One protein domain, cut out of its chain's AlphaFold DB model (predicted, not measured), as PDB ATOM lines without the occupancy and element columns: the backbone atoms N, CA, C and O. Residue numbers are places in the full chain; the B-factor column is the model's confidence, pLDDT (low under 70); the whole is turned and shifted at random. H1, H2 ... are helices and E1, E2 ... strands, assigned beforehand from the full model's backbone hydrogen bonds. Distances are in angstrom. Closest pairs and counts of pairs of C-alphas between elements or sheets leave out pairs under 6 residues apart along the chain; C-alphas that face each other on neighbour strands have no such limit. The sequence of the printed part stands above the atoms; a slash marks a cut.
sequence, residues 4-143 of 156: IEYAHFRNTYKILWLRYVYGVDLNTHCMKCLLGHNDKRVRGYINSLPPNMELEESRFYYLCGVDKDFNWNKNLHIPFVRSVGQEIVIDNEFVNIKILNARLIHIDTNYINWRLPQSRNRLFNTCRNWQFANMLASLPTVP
ATOM      1  N   ILE A   4      31.321  -8.013  20.492       98.69
ATOM      2  CA  ILE A   4      31.351  -6.552  20.446       98.69
ATOM      3  C   ILE A   4      32.825  -6.142  20.468       98.69
ATOM      4  O   ILE A   4      33.432  -6.103  21.536       98.69
ATOM      5  N   GLU A   5      33.390  -5.853  19.294       98.69
ATOM      6  CA  GLU A   5      34.794  -5.427  19.153       98.69
ATOM      7  C   GLU A   5      35.016  -4.129  19.942       98.69
ATOM      8  O   GLU A   5      35.910  -4.031  20.783       98.69
ATOM      9  N   TYR A   6      34.116  -3.159  19.757       98.75
ATOM     10  CA  TYR A   6      34.039  -1.964  20.588       98.75
ATOM     11  C   TYR A   6      32.609  -1.426  20.673       98.75
ATOM     12  O   TYR A   6      31.804  -1.540  19.746       98.75
ATOM     13  N   ALA A   7      32.293  -0.785  21.795       98.62
ATOM     14  CA  ALA A   7      31.084   0.009  21.949       98.62
ATOM     15  C   ALA A   7      31.365   1.190  22.873       98.62
ATOM     16  O   ALA A   7      31.585   1.009  24.069       98.62
ATOM     17  N   HIS A   8      31.332   2.393  22.313       98.62
ATOM     18  CA  HIS A   8      31.476   3.658  23.016       98.62
ATOM     19  C   HIS A   8      30.152   4.421  22.958       98.62
ATOM     20  O   HIS A   8      29.573   4.627  21.889       98.62
ATOM     21  N   PHE A   9      29.677   4.864  24.115       98.38
ATOM     22  CA  PHE A   9      28.455   5.641  24.259       98.38
ATOM     23  C   PHE A   9      28.832   7.115  24.426       98.38
ATOM     24  O   PHE A   9      29.373   7.518  25.455       98.38
ATOM     25  N   ARG A  10      28.566   7.916  23.387       97.81
ATOM     26  CA  ARG A  10      28.722   9.380  23.413       97.81
ATOM     27  C   ARG A  10      27.550  10.036  24.151       97.81
ATOM     28  O   ARG A  10      27.723  11.075  24.782       97.81
ATOM     29  N   ASN A  11      26.372   9.407  24.111       97.12
ATOM     30  CA  ASN A  11      25.231   9.765  24.947       97.12
ATOM     31  C   ASN A  11      25.270   9.068  26.319       97.12
ATOM     32  O   ASN A  11      25.813   7.974  26.463       97.12
ATOM     33  N   THR A  12      24.629   9.665  27.327       98.12
ATOM     34  CA  THR A  12      24.453   9.027  28.640       98.12
ATOM     35  C   THR A  12      23.131   8.265  28.699       98.12
ATOM     36  O   THR A  12      22.053   8.860  28.700       98.12
ATOM     37  N   TYR A  13      23.212   6.943  28.835       98.44
ATOM     38  CA  TYR A  13      22.043   6.076  28.977       98.44
ATOM     39  C   TYR A  13      21.775   5.739  30.445       98.44
ATOM     40  O   TYR A  13      22.565   5.035  31.071       98.44
ATOM     41  N   LYS A  14      20.649   6.197  31.005       98.25
ATOM     42  CA  LYS A  14      20.245   5.870  32.389       98.25
ATOM     43  C   LYS A  14      19.890   4.400  32.552       98.25
ATOM     44  O   LYS A  14      20.193   3.794  33.577       98.25
ATOM     45  N   ILE A  15      19.254   3.826  31.537       98.00
ATOM     46  CA  ILE A  15      18.993   2.391  31.447       98.00
ATOM     47  C   ILE A  15      19.761   1.903  30.233       98.00
ATOM     48  O   ILE A  15      19.568   2.429  29.146       98.00
ATOM     49  N   LEU A  16      20.612   0.903  30.405       98.62
ATOM     50  CA  LEU A  16      21.321   0.256  29.311       98.62
ATOM     51  C   LEU A  16      21.415  -1.229  29.633       98.62
ATOM     52  O   LEU A  16      21.760  -1.589  30.759       98.62
ATOM     53  N   TRP A  17      21.083  -2.073  28.666       98.62
ATOM     54  CA  TRP A  17      21.172  -3.521  28.802       98.62
ATOM     55  C   TRP A  17      21.385  -4.179  27.442       98.62
ATOM     56  O   TRP A  17      20.926  -3.687  26.412       98.62
ATOM     57  N   LEU A  18      22.059  -5.324  27.471       98.75
ATOM     58  CA  LEU A  18      22.145  -6.273  26.370       98.75
ATOM     59  C   LEU A  18      21.414  -7.537  26.797       98.75
ATOM     60  O   LEU A  18      21.712  -8.076  27.863       98.75
ATOM     61  N   ARG A  19      20.466  -7.995  25.983       98.50
ATOM     62  CA  ARG A  19      19.624  -9.149  26.297       98.50
ATOM     63  C   ARG A  19      19.823 -10.274  25.298       98.50
ATOM     64  O   ARG A  19      19.736 -10.043  24.092       98.50
ATOM     65  N   TYR A  20      20.027 -11.476  25.821       98.19
ATOM     66  CA  TYR A  20      19.960 -12.733  25.088       98.19
ATOM     67  C   TYR A  20      18.492 -13.161  25.051       98.19
ATOM     68  O   TYR A  20      17.886 -13.366  26.102       98.19
ATOM     69  N   VAL A  21      17.880 -13.172  23.864       96.44
ATOM     70  CA  VAL A  21      16.430 -13.350  23.700       96.44
ATOM     71  C   VAL A  21      16.118 -14.747  23.164       96.44
ATOM     72  O   VAL A  21      16.559 -15.119  22.075       96.44
ATOM     73  N   TYR A  22      15.299 -15.488  23.911       91.56
ATOM     74  CA  TYR A  22      14.910 -16.872  23.599       91.56
ATOM     75  C   TYR A  22      13.425 -17.034  23.273       91.56
ATOM     76  O   TYR A  22      13.026 -18.061  22.737       91.56
ATOM     77  N   GLY A  23      12.610 -16.030  23.584       93.56
ATOM     78  CA  GLY A  23      11.170 -16.043  23.355       93.56
ATOM     79  C   GLY A  23      10.568 -14.670  23.601       93.56
ATOM     80  O   GLY A  23      11.290 -13.705  23.875       93.56
ATOM     81  N   VAL A  24       9.246 -14.575  23.515       96.19
ATOM     82  CA  VAL A  24       8.532 -13.306  23.679       96.19
ATOM     83  C   VAL A  24       7.231 -13.461  24.459       96.19
ATOM     84  O   VAL A  24       6.557 -14.484  24.373       96.19
ATOM     85  N   ASP A  25       6.871 -12.403  25.183       95.00
ATOM     86  CA  ASP A  25       5.580 -12.243  25.852       95.00
ATOM     87  C   ASP A  25       4.912 -10.948  25.380       95.00
ATOM     88  O   ASP A  25       5.289  -9.849  25.785       95.00
ATOM     89  N   LEU A  26       3.908 -11.070  24.511       94.88
ATOM     90  CA  LEU A  26       3.246  -9.908  23.911       94.88
ATOM     91  C   LEU A  26       2.221  -9.238  24.840       94.88
ATOM     92  O   LEU A  26       1.709  -8.174  24.486       94.88
ATOM     93  N   ASN A  27       1.955  -9.811  26.021       94.12
ATOM     94  CA  ASN A  27       1.079  -9.216  27.036       94.12
ATOM     95  C   ASN A  27       1.772  -8.109  27.841       94.12
ATOM     96  O   ASN A  27       1.107  -7.294  28.482       94.12
ATOM     97  N   THR A  28       3.103  -8.047  27.797       94.38
ATOM     98  CA  THR A  28       3.898  -6.973  28.394       94.38
ATOM     99  C   THR A  28       4.600  -6.152  27.311       94.38
ATOM    100  O   THR A  28       4.571  -6.494  26.131       94.38
ATOM    101  N   HIS A  29       5.208  -5.025  27.683       93.38
ATOM    102  CA  HIS A  29       5.997  -4.182  26.779       93.38
ATOM    103  C   HIS A  29       7.356  -3.833  27.405       93.38
ATOM    104  O   HIS A  29       7.676  -4.246  28.525       93.38
ATOM    105  N   CYS A  30       8.168  -3.056  26.684       94.81
ATOM    106  CA  CYS A  30       9.543  -2.722  27.064       94.81
ATOM    107  C   CYS A  30      10.415  -3.984  27.193       94.81
ATOM    108  O   CYS A  30      10.302  -4.893  26.388       94.81
ATOM    109  N   MET A  31      11.360  -4.051  28.129       96.19
ATOM    110  CA  MET A  31      12.265  -5.203  28.254       96.19
ATOM    111  C   MET A  31      11.525  -6.509  28.593       96.19
ATOM    112  O   MET A  31      11.968  -7.580  28.192       96.19
ATOM    113  N   LYS A  32      10.396  -6.423  29.314       95.81
ATOM    114  CA  LYS A  32       9.658  -7.590  29.825       95.81
ATOM    115  C   LYS A  32       9.078  -8.471  28.715       95.81
ATOM    116  O   LYS A  32       9.012  -9.678  28.899       95.81
ATOM    117  N   CYS A  33       8.747  -7.887  27.561       96.75
ATOM    118  CA  CYS A  33       8.197  -8.643  26.435       96.75
ATOM    119  C   CYS A  33       9.227  -9.518  25.715       96.75
ATOM    120  O   CYS A  33       8.866 -10.308  24.849       96.75
ATOM    121  N   LEU A  34      10.511  -9.359  26.030       97.31
ATOM    122  CA  LEU A  34      11.599 -10.153  25.478       97.31
ATOM    123  C   LEU A  34      11.988 -11.167  26.547       97.31
ATOM    124  O   LEU A  34      12.521 -10.784  27.582       97.31
ATOM    125  N   LEU A  35      11.728 -12.452  26.350       96.00
ATOM    126  CA  LEU A  35      12.078 -13.486  27.326       96.00
ATOM    127  C   LEU A  35      13.555 -13.873  27.179       96.00
ATOM    128  O   LEU A  35      14.055 -14.003  26.063       96.00
ATOM    129  N   GLY A  36      14.245 -14.040  28.310       95.38
ATOM    130  CA  GLY A  36      15.679 -14.341  28.377       95.38
ATOM    131  C   GLY A  36      16.393 -13.642  29.536       95.38
ATOM    132  O   GLY A  36      15.751 -13.259  30.523       95.38
ATOM    133  N   HIS A  37      17.705 -13.438  29.425       97.56
ATOM    134  CA  HIS A  37      18.518 -12.787  30.462       97.56
ATOM    135  C   HIS A  37      19.438 -11.704  29.907       97.56
ATOM    136  O   HIS A  37      19.698 -11.625  28.709       97.56
ATOM    137  N   ASN A  38      19.890 -10.828  30.803       98.50
ATOM    138  CA  ASN A  38      20.774  -9.725  30.452       98.50
ATOM    139  C   ASN A  38      22.231 -10.089  30.727       98.50
ATOM    140  O   ASN A  38      22.535 -10.764  31.714       98.50
ATOM    141  N   ASP A  39      23.131  -9.559  29.906       98.44
ATOM    142  CA  ASP A  39      24.555  -9.584  30.201       98.44
ATOM    143  C   ASP A  39      24.877  -8.630  31.361       98.44
ATOM    144  O   ASP A  39      24.595  -7.432  31.298       98.44
ATOM    145  N   LYS A  40      25.491  -9.154  32.428       97.62
ATOM    146  CA  LYS A  40      25.796  -8.398  33.656       97.62
ATOM    147  C   LYS A  40      26.824  -7.282  33.445       97.62
ATOM    148  O   LYS A  40      26.914  -6.380  34.277       97.62
ATOM    149  N   ARG A  41      27.606  -7.344  32.363       98.00
ATOM    150  CA  ARG A  41      28.615  -6.334  32.013       98.00
ATOM    151  C   ARG A  41      27.972  -5.064  31.447       98.00
ATOM    152  O   ARG A  41      28.590  -4.005  31.491       98.00
ATOM    153  N   VAL A  42      26.730  -5.147  30.959       98.50
ATOM    154  CA  VAL A  42      26.010  -4.027  30.342       98.50
ATOM    155  C   VAL A  42      25.026  -3.424  31.341       98.50
ATOM    156  O   VAL A  42      24.054  -4.061  31.742       98.50
ATOM    157  N   ARG A  43      25.278  -2.177  31.744       97.88
ATOM    158  CA  ARG A  43      24.479  -1.447  32.737       97.88
ATOM    159  C   ARG A  43      24.422   0.042  32.415       97.88
ATOM    160  O   ARG A  43      25.272   0.546  31.693       97.88
ATOM    161  N   GLY A  44      23.430   0.745  32.959       98.19
ATOM    162  CA  GLY A  44      23.290   2.193  32.777       98.19
ATOM    163  C   GLY A  44      24.512   2.988  33.254       98.19
ATOM    164  O   GLY A  44      25.283   2.519  34.091       98.19
ATOM    165  N   TYR A  45      24.649   4.206  32.733       98.38
ATOM    166  CA  TYR A  45      25.672   5.204  33.073       98.38
ATOM    167  C   TYR A  45      27.128   4.830  32.758       98.38
ATOM    168  O   TYR A  45      28.041   5.543  33.169       98.38
ATOM    169  N   ILE A  46      27.371   3.758  32.005       97.94
ATOM    170  CA  ILE A  46      28.700   3.464  31.456       97.94
ATOM    171  C   ILE A  46      28.906   4.209  30.134       97.94
ATOM    172  O   ILE A  46      27.961   4.430  29.380       97.94
ATOM    173  N   ASN A  47      30.152   4.578  29.846       97.25
ATOM    174  CA  ASN A  47      30.550   5.246  28.603       97.25
ATOM    175  C   ASN A  47      31.078   4.267  27.541       97.25
ATOM    176  O   ASN A  47      31.295   4.657  26.398       97.25
ATOM    177  N   SER A  48      31.314   3.009  27.908       98.38
ATOM    178  CA  SER A  48      31.784   1.974  26.994       98.38
ATOM    179  C   SER A  48      31.503   0.572  27.527       98.38
ATOM    180  O   SER A  48      31.300   0.384  28.729       98.38
ATOM    181  N   LEU A  49      31.475  -0.403  26.620       98.38
ATOM    182  CA  LEU A  49      31.570  -1.824  26.957       98.38
ATOM    183  C   LEU A  49      33.035  -2.274  26.914       98.38
ATOM    184  O   LEU A  49      33.843  -1.619  26.248       98.38
ATOM    185  N   PRO A  50      33.392  -3.382  27.593       97.88
ATOM    186  CA  PRO A  50      34.709  -3.987  27.431       97.88
ATOM    187  C   PRO A  50      35.018  -4.223  25.942       97.88
ATOM    188  O   PRO A  50      34.123  -4.663  25.217       97.88
ATOM    189  N   PRO A  51      36.244  -3.933  25.474       97.69
ATOM    190  CA  PRO A  51      36.636  -4.243  24.105       97.69
ATOM    191  C   PRO A  51      36.694  -5.758  23.895       97.69
ATOM    192  O   PRO A  51      36.982  -6.502  24.839       97.69
ATOM    193  N   ASN A  52      36.446  -6.198  22.662       98.19
ATOM    194  CA  ASN A  52      36.426  -7.608  22.256       98.19
ATOM    195  C   ASN A  52      35.546  -8.466  23.186       98.19
ATOM    196  O   ASN A  52      35.919  -9.546  23.647       98.19
ATOM    197  N   MET A  53      34.376  -7.934  23.544       98.31
ATOM    198  CA  MET A  53      33.445  -8.591  24.448       98.31
ATOM    199  C   MET A  53      32.712  -9.708  23.708       98.31
ATOM    200  O   MET A  53      31.724  -9.477  23.005       98.31
ATOM    201  N   GLU A  54      33.177 -10.934  23.922       98.38
ATOM    202  CA  GLU A  54      32.491 -12.145  23.487       98.38
ATOM    203  C   GLU A  54      31.113 -12.271  24.149       98.38
ATOM    204  O   GLU A  54      30.943 -12.064  25.364       98.38
ATOM    205  N   LEU A  55      30.120 -12.597  23.323       98.31
ATOM    206  CA  LEU A  55      28.737 -12.777  23.735       98.31
ATOM    207  C   LEU A  55      28.398 -14.264  23.854       98.31
ATOM    208  O   LEU A  55      28.827 -15.077  23.035       98.31
ATOM    209  N   GLU A  56      27.552 -14.597  24.831       96.31
ATOM    210  CA  GLU A  56      26.939 -15.925  24.927       96.31
ATOM    211  C   GLU A  56      26.200 -16.271  23.623       96.31
ATOM    212  O   GLU A  56      25.656 -15.397  22.933       96.31
ATOM    213  N   GLU A  57      26.161 -17.555  23.267       93.69
ATOM    214  CA  GLU A  57      25.349 -17.994  22.140       93.69
ATOM    215  C   GLU A  57      23.865 -17.767  22.428       93.69
ATOM    216  O   GLU A  57      23.288 -18.268  23.388       93.69
ATOM    217  N   SER A  58      23.230 -16.996  21.556       93.12
ATOM    218  CA  SER A  58      21.806 -16.734  21.606       93.12
ATOM    219  C   SER A  58      21.265 -16.646  20.196       93.12
ATOM    220  O   SER A  58      21.947 -16.253  19.246       93.12
ATOM    221  N   ARG A  59      19.992 -16.997  20.062       90.12
ATOM    222  CA  ARG A  59      19.301 -16.912  18.787       90.12
ATOM    223  C   ARG A  59      19.082 -15.465  18.358       90.12
ATOM    224  O   ARG A  59      19.171 -15.162  17.173       90.12
ATOM    225  N   PHE A  60      18.810 -14.587  19.316       97.00
ATOM    226  CA  PHE A  60      18.652 -13.160  19.086       97.00
ATOM    227  C   PHE A  60      19.296 -12.371  20.216       97.00
ATOM    228  O   PHE A  60      19.358 -12.820  21.366       97.00
ATOM    229  N   TYR A  61      19.738 -11.172  19.878       98.50
ATOM    230  CA  TYR A  61      20.363 -10.240  20.793       98.50
ATOM    231  C   TYR A  61      19.669  -8.893  20.682       98.50
ATOM    232  O   TYR A  61      19.192  -8.514  19.609       98.50
ATOM    233  N   TYR A  62      19.634  -8.151  21.782       98.62
ATOM    234  CA  TYR A  62      19.127  -6.788  21.762       98.62
ATOM    235  C   TYR A  62      19.893  -5.906  22.742       98.62
ATOM    236  O   TYR A  62      19.781  -6.078  23.954       98.62
ATOM    237  N   LEU A  63      20.658  -4.954  22.204       98.69
ATOM    238  CA  LEU A  63      21.242  -3.847  22.955       98.69
ATOM    239  C   LEU A  63      20.270  -2.660  22.950       98.69
ATOM    240  O   LEU A  63      19.940  -2.113  21.894       98.69
ATOM    241  N   CYS A  64      19.797  -2.273  24.132       98.56
ATOM    242  CA  CYS A  64      18.825  -1.200  24.313       98.56
ATOM    243  C   CYS A  64      19.324  -0.193  25.346       98.56
ATOM    244  O   CYS A  64      19.753  -0.573  26.436       98.56
ATOM    245  N   GLY A  65      19.199   1.094  25.023       98.12
ATOM    246  CA  GLY A  65      19.569   2.213  25.883       98.12
ATOM    247  C   GLY A  65      18.451   3.249  25.960       98.12
ATOM    248  O   GLY A  65      17.942   3.686  24.932       98.12
ATOM    249  N   VAL A  66      18.077   3.657  27.171       98.06
ATOM    250  CA  VAL A  66      17.154   4.769  27.427       98.06
ATOM    251  C   VAL A  66      17.962   5.973  27.874       98.06
ATOM    252  O   VAL A  66      18.730   5.892  28.839       98.06
ATOM    253  N   ASP A  67      17.791   7.071  27.150       98.25
ATOM    254  CA  ASP A  67      18.440   8.349  27.422       98.25
ATOM    255  C   ASP A  67      18.220   8.813  28.872       98.25
ATOM    256  O   ASP A  67      17.147   8.604  29.448       98.25
ATOM    257  N   LYS A  68      19.237   9.438  29.479       98.06
ATOM    258  CA  LYS A  68      19.169   9.877  30.882       98.06
ATOM    259  C   LYS A  68      18.048  10.870  31.177       98.06
ATOM    260  O   LYS A  68      17.515  10.848  32.288       98.06
ATOM    261  N   ASP A  69      17.679  11.674  30.184       97.69
ATOM    262  CA  ASP A  69      16.636  12.694  30.266       97.69
ATOM    263  C   ASP A  69      15.336  12.202  29.602       97.69
ATOM    264  O   ASP A  69      14.411  12.980  29.377       97.69
ATOM    265  N   PHE A  70      15.252  10.900  29.293       94.62
ATOM    266  CA  PHE A  70      14.132  10.261  28.606       94.62
ATOM    267  C   PHE A  70      13.804  10.898  27.246       94.62
ATOM    268  O   PHE A  70      12.644  10.906  26.836       94.62
ATOM    269  N   ASN A  71      14.801  11.409  26.516       96.44
ATOM    270  CA  ASN A  71      14.602  11.858  25.142       96.44
ATOM    271  C   ASN A  71      14.550  10.662  24.178       96.44
ATOM    272  O   ASN A  71      15.558  10.011  23.907       96.44
ATOM    273  N   TRP A  72      13.369  10.406  23.613       91.94
ATOM    274  CA  TRP A  72      13.101   9.227  22.784       91.94
ATOM    275  C   TRP A  72      13.964   9.173  21.522       91.94
ATOM    276  O   TRP A  72      14.342   8.086  21.096       91.94
ATOM    277  N   ASN A  73      14.319  10.330  20.960       94.81
ATOM    278  CA  ASN A  73      15.139  10.414  19.751       94.81
ATOM    279  C   ASN A  73      16.593   9.992  19.997       94.81
ATOM    280  O   ASN A  73      17.316   9.712  19.048       94.81
ATOM    281  N   LYS A  74      17.016   9.938  21.266       96.88
ATOM    282  CA  LYS A  74      18.368   9.547  21.675       96.88
ATOM    283  C   LYS A  74      18.447   8.106  22.177       96.88
ATOM    284  O   LYS A  74      19.538   7.645  22.520       96.88
ATOM    285  N   ASN A  75      17.314   7.402  22.255       97.12
ATOM    286  CA  ASN A  75      17.283   6.011  22.692       97.12
ATOM    287  C   ASN A  75      18.024   5.113  21.696       97.12
ATOM    288  O   ASN A  75      17.909   5.257  20.481       97.12
ATOM    289  N   LEU A  76      18.757   4.149  22.237       97.81
ATOM    290  CA  LEU A  76      19.484   3.152  21.471       97.81
ATOM    291  C   LEU A  76      18.622   1.901  21.330       97.81
ATOM    292  O   LEU A  76      18.185   1.345  22.337       97.81
ATOM    293  N   HIS A  77      18.425   1.433  20.100       98.00
ATOM    294  CA  HIS A  77      17.733   0.179  19.829       98.00
ATOM    295  C   HIS A  77      18.459  -0.605  18.737       98.00
ATOM    296  O   HIS A  77      18.322  -0.302  17.556       98.00
ATOM    297  N   ILE A  78      19.224  -1.619  19.138       98.50
ATOM    298  CA  ILE A  78      19.999  -2.472  18.233       98.50
ATOM    299  C   ILE A  78      19.586  -3.930  18.474       98.50
ATOM    300  O   ILE A  78      20.194  -4.610  19.304       98.50
ATOM    301  N   PRO A  79      18.531  -4.422  17.803       98.25
ATOM    302  CA  PRO A  79      18.258  -5.850  17.708       98.25
ATOM    303  C   PRO A  79      19.123  -6.480  16.606       98.25
ATOM    304  O   PRO A  79      19.253  -5.940  15.505       98.25
ATOM    305  N   PHE A  80      19.719  -7.634  16.888       98.44
ATOM    306  CA  PHE A  80      20.609  -8.319  15.952       98.44
ATOM    307  C   PHE A  80      20.597  -9.837  16.137       98.44
ATOM    308  O   PHE A  80      20.108 -10.377  17.130       98.44
ATOM    309  N   VAL A  81      21.136 -10.533  15.140       97.12
ATOM    310  CA  VAL A  81      21.330 -11.987  15.140       97.12
ATOM    311  C   VAL A  81      22.729 -12.315  14.645       97.12
ATOM    312  O   VAL A  81      23.321 -11.555  13.874       97.12
ATOM    313  N   ARG A  82      23.241 -13.471  15.067       96.38
ATOM    314  CA  ARG A  82      24.486 -14.035  14.555       96.38
ATOM    315  C   ARG A  82      24.427 -14.191  13.032       96.38
ATOM    316  O   ARG A  82      23.493 -14.785  12.494       96.38
ATOM    317  N   SER A  83      25.454 -13.698  12.353       97.12
ATOM    318  CA  SER A  83      25.660 -13.813  10.909       97.12
ATOM    319  C   SER A  83      27.162 -13.825  10.632       97.12
ATOM    320  O   SER A  83      27.822 -12.796  10.734       97.12
ATOM    321  N   VAL A  84      27.728 -15.008  10.383       95.88
ATOM    322  CA  VAL A  84      29.187 -15.194  10.276       95.88
ATOM    323  C   VAL A  84      29.751 -14.362   9.128       95.88
ATOM    324  O   VAL A  84      29.202 -14.382   8.030       95.88
ATOM    325  N   GLY A  85      30.848 -13.648   9.389       96.88
ATOM    326  CA  GLY A  85      31.517 -12.799   8.402       96.88
ATOM    327  C   GLY A  85      30.816 -11.468   8.119       96.88
ATOM    328  O   GLY A  85      31.337 -10.678   7.341       96.88
ATOM    329  N   GLN A  86      29.663 -11.199   8.740       98.19
ATOM    330  CA  GLN A  86      29.025  -9.886   8.691       98.19
ATOM    331  C   GLN A  86      29.352  -9.069   9.932       98.19
ATOM    332  O   GLN A  86      29.629  -9.614  11.003       98.19
ATOM    333  N   GLU A  87      29.277  -7.754   9.786       98.44
ATOM    334  CA  GLU A  87      29.478  -6.815  10.876       98.44
ATOM    335  C   GLU A  87      28.378  -5.757  10.914       98.44
ATOM    336  O   GLU A  87      27.749  -5.418   9.907       98.44
ATOM    337  N   ILE A  88      28.155  -5.236  12.113       98.69
ATOM    338  CA  ILE A  88      27.331  -4.061  12.359       98.69
ATOM    339  C   ILE A  88      28.287  -2.941  12.734       98.69
ATOM    340  O   ILE A  88      28.989  -3.075  13.732       98.69
ATOM    341  N   VAL A  89      28.275  -1.844  11.979       98.62
ATOM    342  CA  VAL A  89      29.024  -0.622  12.295       98.62
ATOM    343  C   VAL A  89      28.031   0.526  12.423       98.62
ATOM    344  O   VAL A  89      27.295   0.829  11.485       98.62
ATOM    345  N   ILE A  90      27.981   1.142  13.601       98.44
ATOM    346  CA  ILE A  90      27.142   2.309  13.882       98.44
ATOM    347  C   ILE A  90      28.046   3.393  14.446       98.44
ATOM    348  O   ILE A  90      28.548   3.258  15.558       98.44
ATOM    349  N   ASP A  91      28.207   4.477  13.697       98.25
ATOM    350  CA  ASP A  91      28.960   5.654  14.119       98.25
ATOM    351  C   ASP A  91      28.106   6.907  13.891       98.25
ATOM    352  O   ASP A  91      27.858   7.313  12.757       98.25
ATOM    353  N   ASN A  92      27.572   7.472  14.974       97.38
ATOM    354  CA  ASN A  92      26.722   8.663  14.941       97.38
ATOM    355  C   ASN A  92      26.914   9.534  16.192       97.38
ATOM    356  O   ASN A  92      27.657   9.186  17.103       97.38
ATOM    357  N   GLU A  93      26.215  10.660  16.295       97.38
ATOM    358  CA  GLU A  93      26.351  11.595  17.423       97.38
ATOM    359  C   GLU A  93      26.159  10.974  18.828       97.38
ATOM    360  O   GLU A  93      26.670  11.515  19.809       97.38
ATOM    361  N   PHE A  94      25.493   9.818  18.946       97.62
ATOM    362  CA  PHE A  94      25.192   9.171  20.225       97.62
ATOM    363  C   PHE A  94      26.075   7.969  20.551       97.62
ATOM    364  O   PHE A  94      26.316   7.709  21.733       97.62
ATOM    365  N   VAL A  95      26.547   7.220  19.554       98.31
ATOM    366  CA  VAL A  95      27.286   5.966  19.773       98.31
ATOM    367  C   VAL A  95      28.321   5.697  18.683       98.31
ATOM    368  O   VAL A  95      28.145   6.108  17.538       98.31
ATOM    369  N   ASN A  96      29.372   4.965  19.050       98.69
ATOM    370  CA  ASN A  96      30.319   4.336  18.136       98.69
ATOM    371  C   ASN A  96      30.440   2.852  18.506       98.69
ATOM    372  O   ASN A  96      30.990   2.524  19.557       98.69
ATOM    373  N   ILE A  97      29.848   1.969  17.709       98.81
ATOM    374  CA  ILE A  97      29.701   0.545  18.018       98.81
ATOM    375  C   ILE A  97      30.090  -0.282  16.799       98.81
ATOM    376  O   ILE A  97      29.612  -0.019  15.694       98.81
ATOM    377  N   LYS A  98      30.882  -1.331  17.030       98.81
ATOM    378  CA  LYS A  98      31.138  -2.396  16.067       98.81
ATOM    379  C   LYS A  98      30.891  -3.764  16.683       98.81
ATOM    380  O   LYS A  98      31.400  -4.081  17.758       98.81
ATOM    381  N   ILE A  99      30.084  -4.567  15.995       98.81
ATOM    382  CA  ILE A  99      29.728  -5.931  16.397       98.81
ATOM    383  C   ILE A  99      30.091  -6.875  15.255       98.81
ATOM    384  O   ILE A  99      29.580  -6.729  14.145       98.81
ATOM    385  N   LEU A 100      30.952  -7.848  15.534       98.75
ATOM    386  CA  LEU A 100      31.421  -8.848  14.585       98.75
ATOM    387  C   LEU A 100      30.514 -10.078  14.577       98.75
ATOM    388  O   LEU A 100      29.919 -10.460  15.589       98.75
ATOM    389  N   ASN A 101      30.469 -10.744  13.423       98.31
ATOM    390  CA  ASN A 101      29.644 -11.920  13.156       98.31
ATOM    391  C   ASN A 101      28.159 -11.691  13.463       98.31
ATOM    392  O   ASN A 101      27.474 -12.583  13.979       98.31
ATOM    393  N   ALA A 102      27.657 -10.501  13.147       98.31
ATOM    394  CA  ALA A 102      26.295 -10.089  13.428       98.31
ATOM    395  C   ALA A 102      25.692  -9.322  12.252       98.31
ATOM    396  O   ALA A 102      26.390  -8.666  11.485       98.31
ATOM    397  N   ARG A 103      24.363  -9.375  12.149       97.94
ATOM    398  CA  ARG A 103      23.589  -8.502  11.264       97.94
ATOM    399  C   ARG A 103      22.438  -7.853  12.009       97.94
ATOM    400  O   ARG A 103      21.802  -8.490  12.855       97.94
ATOM    401  N   LEU A 104      22.164  -6.599  11.663       97.56
ATOM    402  CA  LEU A 104      21.025  -5.862  12.191       97.56
ATOM    403  C   LEU A 104      19.710  -6.521  11.779       97.56
ATOM    404  O   LEU A 104      19.576  -7.094  10.692       97.56
ATOM    405  N   ILE A 105      18.728  -6.407  12.662       96.25
ATOM    406  CA  ILE A 105      17.343  -6.739  12.370       96.25
ATOM    407  C   ILE A 105      16.564  -5.433  12.283       96.25
ATOM    408  O   ILE A 105      16.580  -4.621  13.202       96.25
ATOM    409  N   HIS A 106      15.873  -5.223  11.167       93.62
ATOM    410  CA  HIS A 106      14.997  -4.069  11.028       93.62
ATOM    411  C   HIS A 106      13.763  -4.224  11.921       93.62
ATOM    412  O   HIS A 106      13.158  -5.296  11.948       93.62
ATOM    413  N   ILE A 107      13.383  -3.155  12.625       92.62
ATOM    414  CA  ILE A 107      12.190  -3.114  13.478       92.62
ATOM    415  C   ILE A 107      11.380  -1.841  13.232       92.62
ATOM    416  O   ILE A 107      11.893  -0.720  13.240       92.62
ATOM    417  N   ASP A 108      10.079  -2.011  13.047       93.44
ATOM    418  CA  ASP A 108       9.110  -0.935  12.886       93.44
ATOM    419  C   ASP A 108       7.690  -1.415  13.224       93.44
ATOM    420  O   ASP A 108       7.473  -2.526  13.713       93.44
ATOM    421  N   THR A 109       6.713  -0.546  12.995       94.38
ATOM    422  CA  THR A 109       5.297  -0.819  13.247       94.38
ATOM    423  C   THR A 109       4.668  -1.808  12.265       94.38
ATOM    424  O   THR A 109       3.578  -2.299  12.550       94.38
ATOM    425  N   ASN A 110       5.312  -2.128  11.137       93.81
ATOM    426  CA  ASN A 110       4.781  -3.076  10.152       93.81
ATOM    427  C   ASN A 110       4.786  -4.510  10.684       93.81
ATOM    428  O   ASN A 110       3.985  -5.330  10.246       93.81
ATOM    429  N   TYR A 111       5.644  -4.800  11.661       91.44
ATOM    430  CA  TYR A 111       5.671  -6.103  12.317       91.44
ATOM    431  C   TYR A 111       4.574  -6.290  13.363       91.44
ATOM    432  O   TYR A 111       4.374  -7.411  13.819       91.44
ATOM    433  N   ILE A 112       3.867  -5.231  13.773       94.38
ATOM    434  CA  ILE A 112       2.827  -5.339  14.800       94.38
ATOM    435  C   ILE A 112       1.663  -6.176  14.271       94.38
ATOM    436  O   ILE A 112       1.032  -5.828  13.271       94.38
ATOM    437  N   ASN A 113       1.300  -7.230  15.006       92.56
ATOM    438  CA  ASN A 113       0.016  -7.881  14.797       92.56
ATOM    439  C   ASN A 113      -1.097  -6.995  15.380       92.56
ATOM    440  O   ASN A 113      -1.377  -7.001  16.581       92.56
ATOM    441  N   TRP A 114      -1.759  -6.237  14.505       94.12
ATOM    442  CA  TRP A 114      -2.835  -5.304  14.859       94.12
ATOM    443  C   TRP A 114      -4.129  -5.965  15.361       94.12
ATOM    444  O   TRP A 114      -5.075  -5.253  15.698       94.12
ATOM    445  N   ARG A 115      -4.183  -7.302  15.420       92.38
ATOM    446  CA  ARG A 115      -5.275  -8.053  16.058       92.38
ATOM    447  C   ARG A 115      -5.044  -8.278  17.554       92.38
ATOM    448  O   ARG A 115      -5.981  -8.638  18.253       92.38
ATOM    449  N   LEU A 116      -3.828  -8.056  18.060       91.25
ATOM    450  CA  LEU A 116      -3.533  -8.247  19.481       91.25
ATOM    451  C   LEU A 116      -4.272  -7.212  20.346       91.25
ATOM    452  O   LEU A 116      -4.310  -6.037  19.955       91.25
ATOM    453  N   PRO A 117      -4.744  -7.585  21.554       92.62
ATOM    454  CA  PRO A 117      -5.477  -6.678  22.444       92.62
ATOM    455  C   PRO A 117      -4.730  -5.370  22.740       92.62
ATOM    456  O   PRO A 117      -5.315  -4.292  22.767       92.62
ATOM    457  N   GLN A 118      -3.406  -5.450  22.901       92.19
ATOM    458  CA  GLN A 118      -2.565  -4.297  23.232       92.19
ATOM    459  C   GLN A 118      -2.109  -3.484  22.007       92.19
ATOM    460  O   GLN A 118      -1.497  -2.432  22.165       92.19
ATOM    461  N   SER A 119      -2.405  -3.914  20.775       93.19
ATOM    462  CA  SER A 119      -1.868  -3.280  19.555       93.19
ATOM    463  C   SER A 119      -2.303  -1.823  19.368       93.19
ATOM    464  O   SER A 119      -1.569  -1.009  18.806       93.19
ATOM    465  N   ARG A 120      -3.480  -1.447  19.875       93.75
ATOM    466  CA  ARG A 120      -3.977  -0.062  19.831       93.75
ATOM    467  C   ARG A 120      -3.531   0.776  21.031       93.75
ATOM    468  O   ARG A 120      -3.699   1.993  21.012       93.75
ATOM    469  N   ASN A 121      -2.900   0.167  22.036       95.44
ATOM    470  CA  ASN A 121      -2.332   0.882  23.170       95.44
ATOM    471  C   ASN A 121      -1.031   1.585  22.752       95.44
ATOM    472  O   ASN A 121      -0.057   0.943  22.353       95.44
ATOM    473  N   ARG A 122      -0.993   2.916  22.883       95.06
ATOM    474  CA  ARG A 122       0.166   3.737  22.496       95.06
ATOM    475  C   ARG A 122       1.450   3.334  23.225       95.06
ATOM    476  O   ARG A 122       2.522   3.389  22.628       95.06
ATOM    477  N   LEU A 123       1.355   2.892  24.483       94.38
ATOM    478  CA  LEU A 123       2.511   2.421  25.261       94.38
ATOM    479  C   LEU A 123       3.160   1.169  24.654       94.38
ATOM    480  O   LEU A 123       4.358   0.947  24.833       94.38
ATOM    481  N   PHE A 124       2.374   0.366  23.940       96.69
ATOM    482  CA  PHE A 124       2.819  -0.863  23.297       96.69
ATOM    483  C   PHE A 124       3.271  -0.588  21.866       96.69
ATOM    484  O   PHE A 124       4.424  -0.849  21.530       96.69
ATOM    485  N   ASN A 125       2.416   0.002  21.028       95.56
ATOM    486  CA  ASN A 125       2.718   0.133  19.600       95.56
ATOM    487  C   ASN A 125       3.873   1.094  19.273       95.56
ATOM    488  O   ASN A 125       4.530   0.922  18.247       95.56
ATOM    489  N   THR A 126       4.190   2.046  20.155       94.94
ATOM    490  CA  THR A 126       5.377   2.906  20.010       94.94
ATOM    491  C   THR A 126       6.631   2.321  20.664       94.94
ATOM    492  O   THR A 126       7.735   2.817  20.443       94.94
ATOM    493  N   CYS A 127       6.502   1.245  21.444       96.06
ATOM    494  CA  CYS A 127       7.632   0.610  22.103       96.06
ATOM    495  C   CYS A 127       8.444  -0.218  21.100       96.06
ATOM    496  O   CYS A 127       8.005  -1.277  20.652       96.06
ATOM    497  N   ARG A 128       9.678   0.211  20.809       97.06
ATOM    498  CA  ARG A 128      10.600  -0.522  19.924       97.06
ATOM    499  C   ARG A 128      10.870  -1.957  20.381       97.06
ATOM    500  O   ARG A 128      11.066  -2.838  19.550       97.06
ATOM    501  N   ASN A 129      10.838  -2.225  21.686       97.69
ATOM    502  CA  ASN A 129      11.013  -3.585  22.199       97.69
ATOM    503  C   ASN A 129       9.815  -4.472  21.881       97.69
ATOM    504  O   ASN A 129       9.993  -5.626  21.504       97.69
ATOM    505  N   TRP A 130       8.606  -3.917  21.969       97.38
ATOM    506  CA  TRP A 130       7.386  -4.641  21.638       97.38
ATOM    507  C   TRP A 130       7.219  -4.823  20.123       97.38
ATOM    508  O   TRP A 130       6.773  -5.876  19.682       97.38
ATOM    509  N   GLN A 131       7.660  -3.852  19.315       97.31
ATOM    510  CA  GLN A 131       7.776  -4.007  17.857       97.31
ATOM    511  C   GLN A 131       8.719  -5.162  17.492       97.31
ATOM    512  O   GLN A 131       8.363  -6.020  16.687       97.31
ATOM    513  N   PHE A 132       9.890  -5.237  18.135       97.75
ATOM    514  CA  PHE A 132      10.805  -6.366  17.956       97.75
ATOM    515  C   PHE A 132      10.184  -7.690  18.414       97.75
ATOM    516  O   PHE A 132      10.283  -8.686  17.705       97.75
ATOM    517  N   ALA A 133       9.495  -7.701  19.558       97.12
ATOM    518  CA  ALA A 133       8.829  -8.896  20.061       97.12
ATOM    519  C   ALA A 133       7.748  -9.410  19.094       97.12
ATOM    520  O   ALA A 133       7.670 -10.610  18.850       97.12
ATOM    521  N   ASN A 134       6.962  -8.513  18.493       96.31
ATOM    522  CA  ASN A 134       5.986  -8.868  17.461       96.31
ATOM    523  C   ASN A 134       6.659  -9.460  16.212       96.31
ATOM    524  O   ASN A 134       6.196 -10.471  15.691       96.31
ATOM    525  N   MET A 135       7.779  -8.878  15.766       95.38
ATOM    526  CA  MET A 135       8.555  -9.437  14.656       95.38
ATOM    527  C   MET A 135       9.025 -10.859  14.981       95.38
ATOM    528  O   MET A 135       8.806 -11.771  14.187       95.38
ATOM    529  N   LEU A 136       9.589 -11.080  16.171       95.00
ATOM    530  CA  LEU A 136      10.012 -12.414  16.598       95.00
ATOM    531  C   LEU A 136       8.839 -13.401  16.679       95.00
ATOM    532  O   LEU A 136       8.992 -14.544  16.257       95.00
ATOM    533  N   ALA A 137       7.670 -12.966  17.150       93.50
ATOM    534  CA  ALA A 137       6.457 -13.785  17.186       93.50
ATOM    535  C   ALA A 137       5.948 -14.186  15.786       93.50
ATOM    536  O   ALA A 137       5.216 -15.161  15.643       93.50
ATOM    537  N   SER A 138       6.334 -13.481  14.723       89.75
ATOM    538  CA  SER A 138       5.997 -13.912  13.358       89.75
ATOM    539  C   SER A 138       6.834 -15.107  12.874       89.75
ATOM    540  O   SER A 138       6.504 -15.726  11.863       89.75
ATOM    541  N   LEU A 139       7.909 -15.458  13.590       86.75
ATOM    542  CA  LEU A 139       8.797 -16.555  13.225       86.75
ATOM    543  C   LEU A 139       8.272 -17.885  13.808       86.75
ATOM    544  O   LEU A 139       8.147 -17.991  15.029       86.75
ATOM    545  N   PRO A 140       8.062 -18.940  12.990       77.25
ATOM    546  CA  PRO A 140       7.414 -20.189  13.424       77.25
ATOM    547  C   PRO A 140       8.091 -20.902  14.596       77.25
ATOM    548  O   PRO A 140       7.478 -21.680  15.314       77.25
ATOM    549  N   THR A 141       9.388 -20.676  14.761       78.56
ATOM    550  CA  THR A 141      10.235 -21.396  15.710       78.56
ATOM    551  C   THR A 141      10.521 -20.600  16.981       78.56
ATOM    552  O   THR A 141      11.335 -21.051  17.779       78.56
ATOM    553  N   VAL A 142       9.956 -19.400  17.168       77.44
ATOM    554  CA  VAL A 142      10.157 -18.608  18.394       77.44
ATOM    555  C   VAL A 142       9.077 -18.963  19.421       77.44
ATOM    556  O   VAL A 142       7.897 -18.782  19.121       77.44
ATOM    557  N   PRO A 143       9.448 -19.426  20.631       76.19
ATOM    558  CA  PRO A 143       8.503 -19.632  21.722       76.19
ATOM    559  C   PRO A 143       7.738 -18.347  22.054       76.19
ATOM    560  O   PRO A 143       8.338 -17.292  22.292       76.19
TER     561      PRO A 143
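AT A GLANCE: This is residues 4 to 143 of the 156 residues of an uncharacterized protein of Barnesiella sp. WM24 (UniProt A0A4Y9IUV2). A six-stranded sheet, curled like part of a barrel, runs from E1 at one end of the domain through E4 and E2 near the middle, and three short helices gather towards the other end, where H3 packs along E2 with H1 touching it and H2 farther out. Two long unnamed stretches lie towards the extremes: residues 39 to 59 loop past E1, and residues 105 to 121 run from E6 out past the helices. The printed part has 140 residues with E1, E2, H1, E3, E4, E5, E6, H2 and H3 in chain order. The sheet runs E1, E6, E5, E4, E2, E3, all antiparallel, and the class is mixed, helices and strands. The whole is compact, with a radius of gyration of the C-alphas of 14.6 A and spans of 42 by 36 by 24 A.

HOW THE PARTS SIT: Begin at edge strand E1, residues 4 to 9, antiparallel to E6, residues 95 to 104; there N 8 and O 96 are 2.8 A apart, within hydrogen-bond range. Next comes E2, residues 13 to 24, which bends by 90 degrees at residue 21. After it find H1, residues 30 to 33, on the sheet at a height of 7.4 A, then edge strand E3, residues 34 to 38, beside E2, with N 35 and O 23 at 2.8 A. E4, residues 60 to 67, is antiparallel to E2, with N 66 and O 15 at 2.8 A. E4, E5, residues 76 to 91, and E6 form a meander, each strand the antiparallel neighbour of the one before, in two hairpins. E5 is staggered: it pairs with E4 over residues 76 to 80, with N 78 and O 63 at 2.9 A, and with E6 over 80 to 91, with N 83 and O 101 at 2.8 A. H2, residues 122 to 125, is not on the sheet. H3, residues 128 to 137, is on it at a height of 7.6 A, only just over E2, on which 3 of its 10 C-alphas fall, and along it at 10 degrees on the local plane. H3 touches H1, the closest C-alphas being those of Cys 30 and Asn 129, 5.2 A apart. In H3 every O i to N i+4 pair is within hydrogen-bond range; H1 and H2 are too short for such a pair.

IN THESE COORDINATES: Find C-alpha 4 at (31.351, -6.552, 20.446), where E1 begins. E2 measures 24.2 A from first to last C-alpha, E4 23.1 A, E6 15.4 A and H3 14.2 A; E5, which bends by 164 degrees at residue 79, measures 12.3 A. H3 ends at C-alpha 137, at (6.457, -13.785, 17.186).

THE WHOLE: Look to Pro 51 and Arg 115 for the two C-alphas farthest apart, 42.8 A. The printed part has no cut; the links E3 to E4 and E6 to H2 are long. The mean pLDDT of the printed part is 96.0, and no printed residue is under 70.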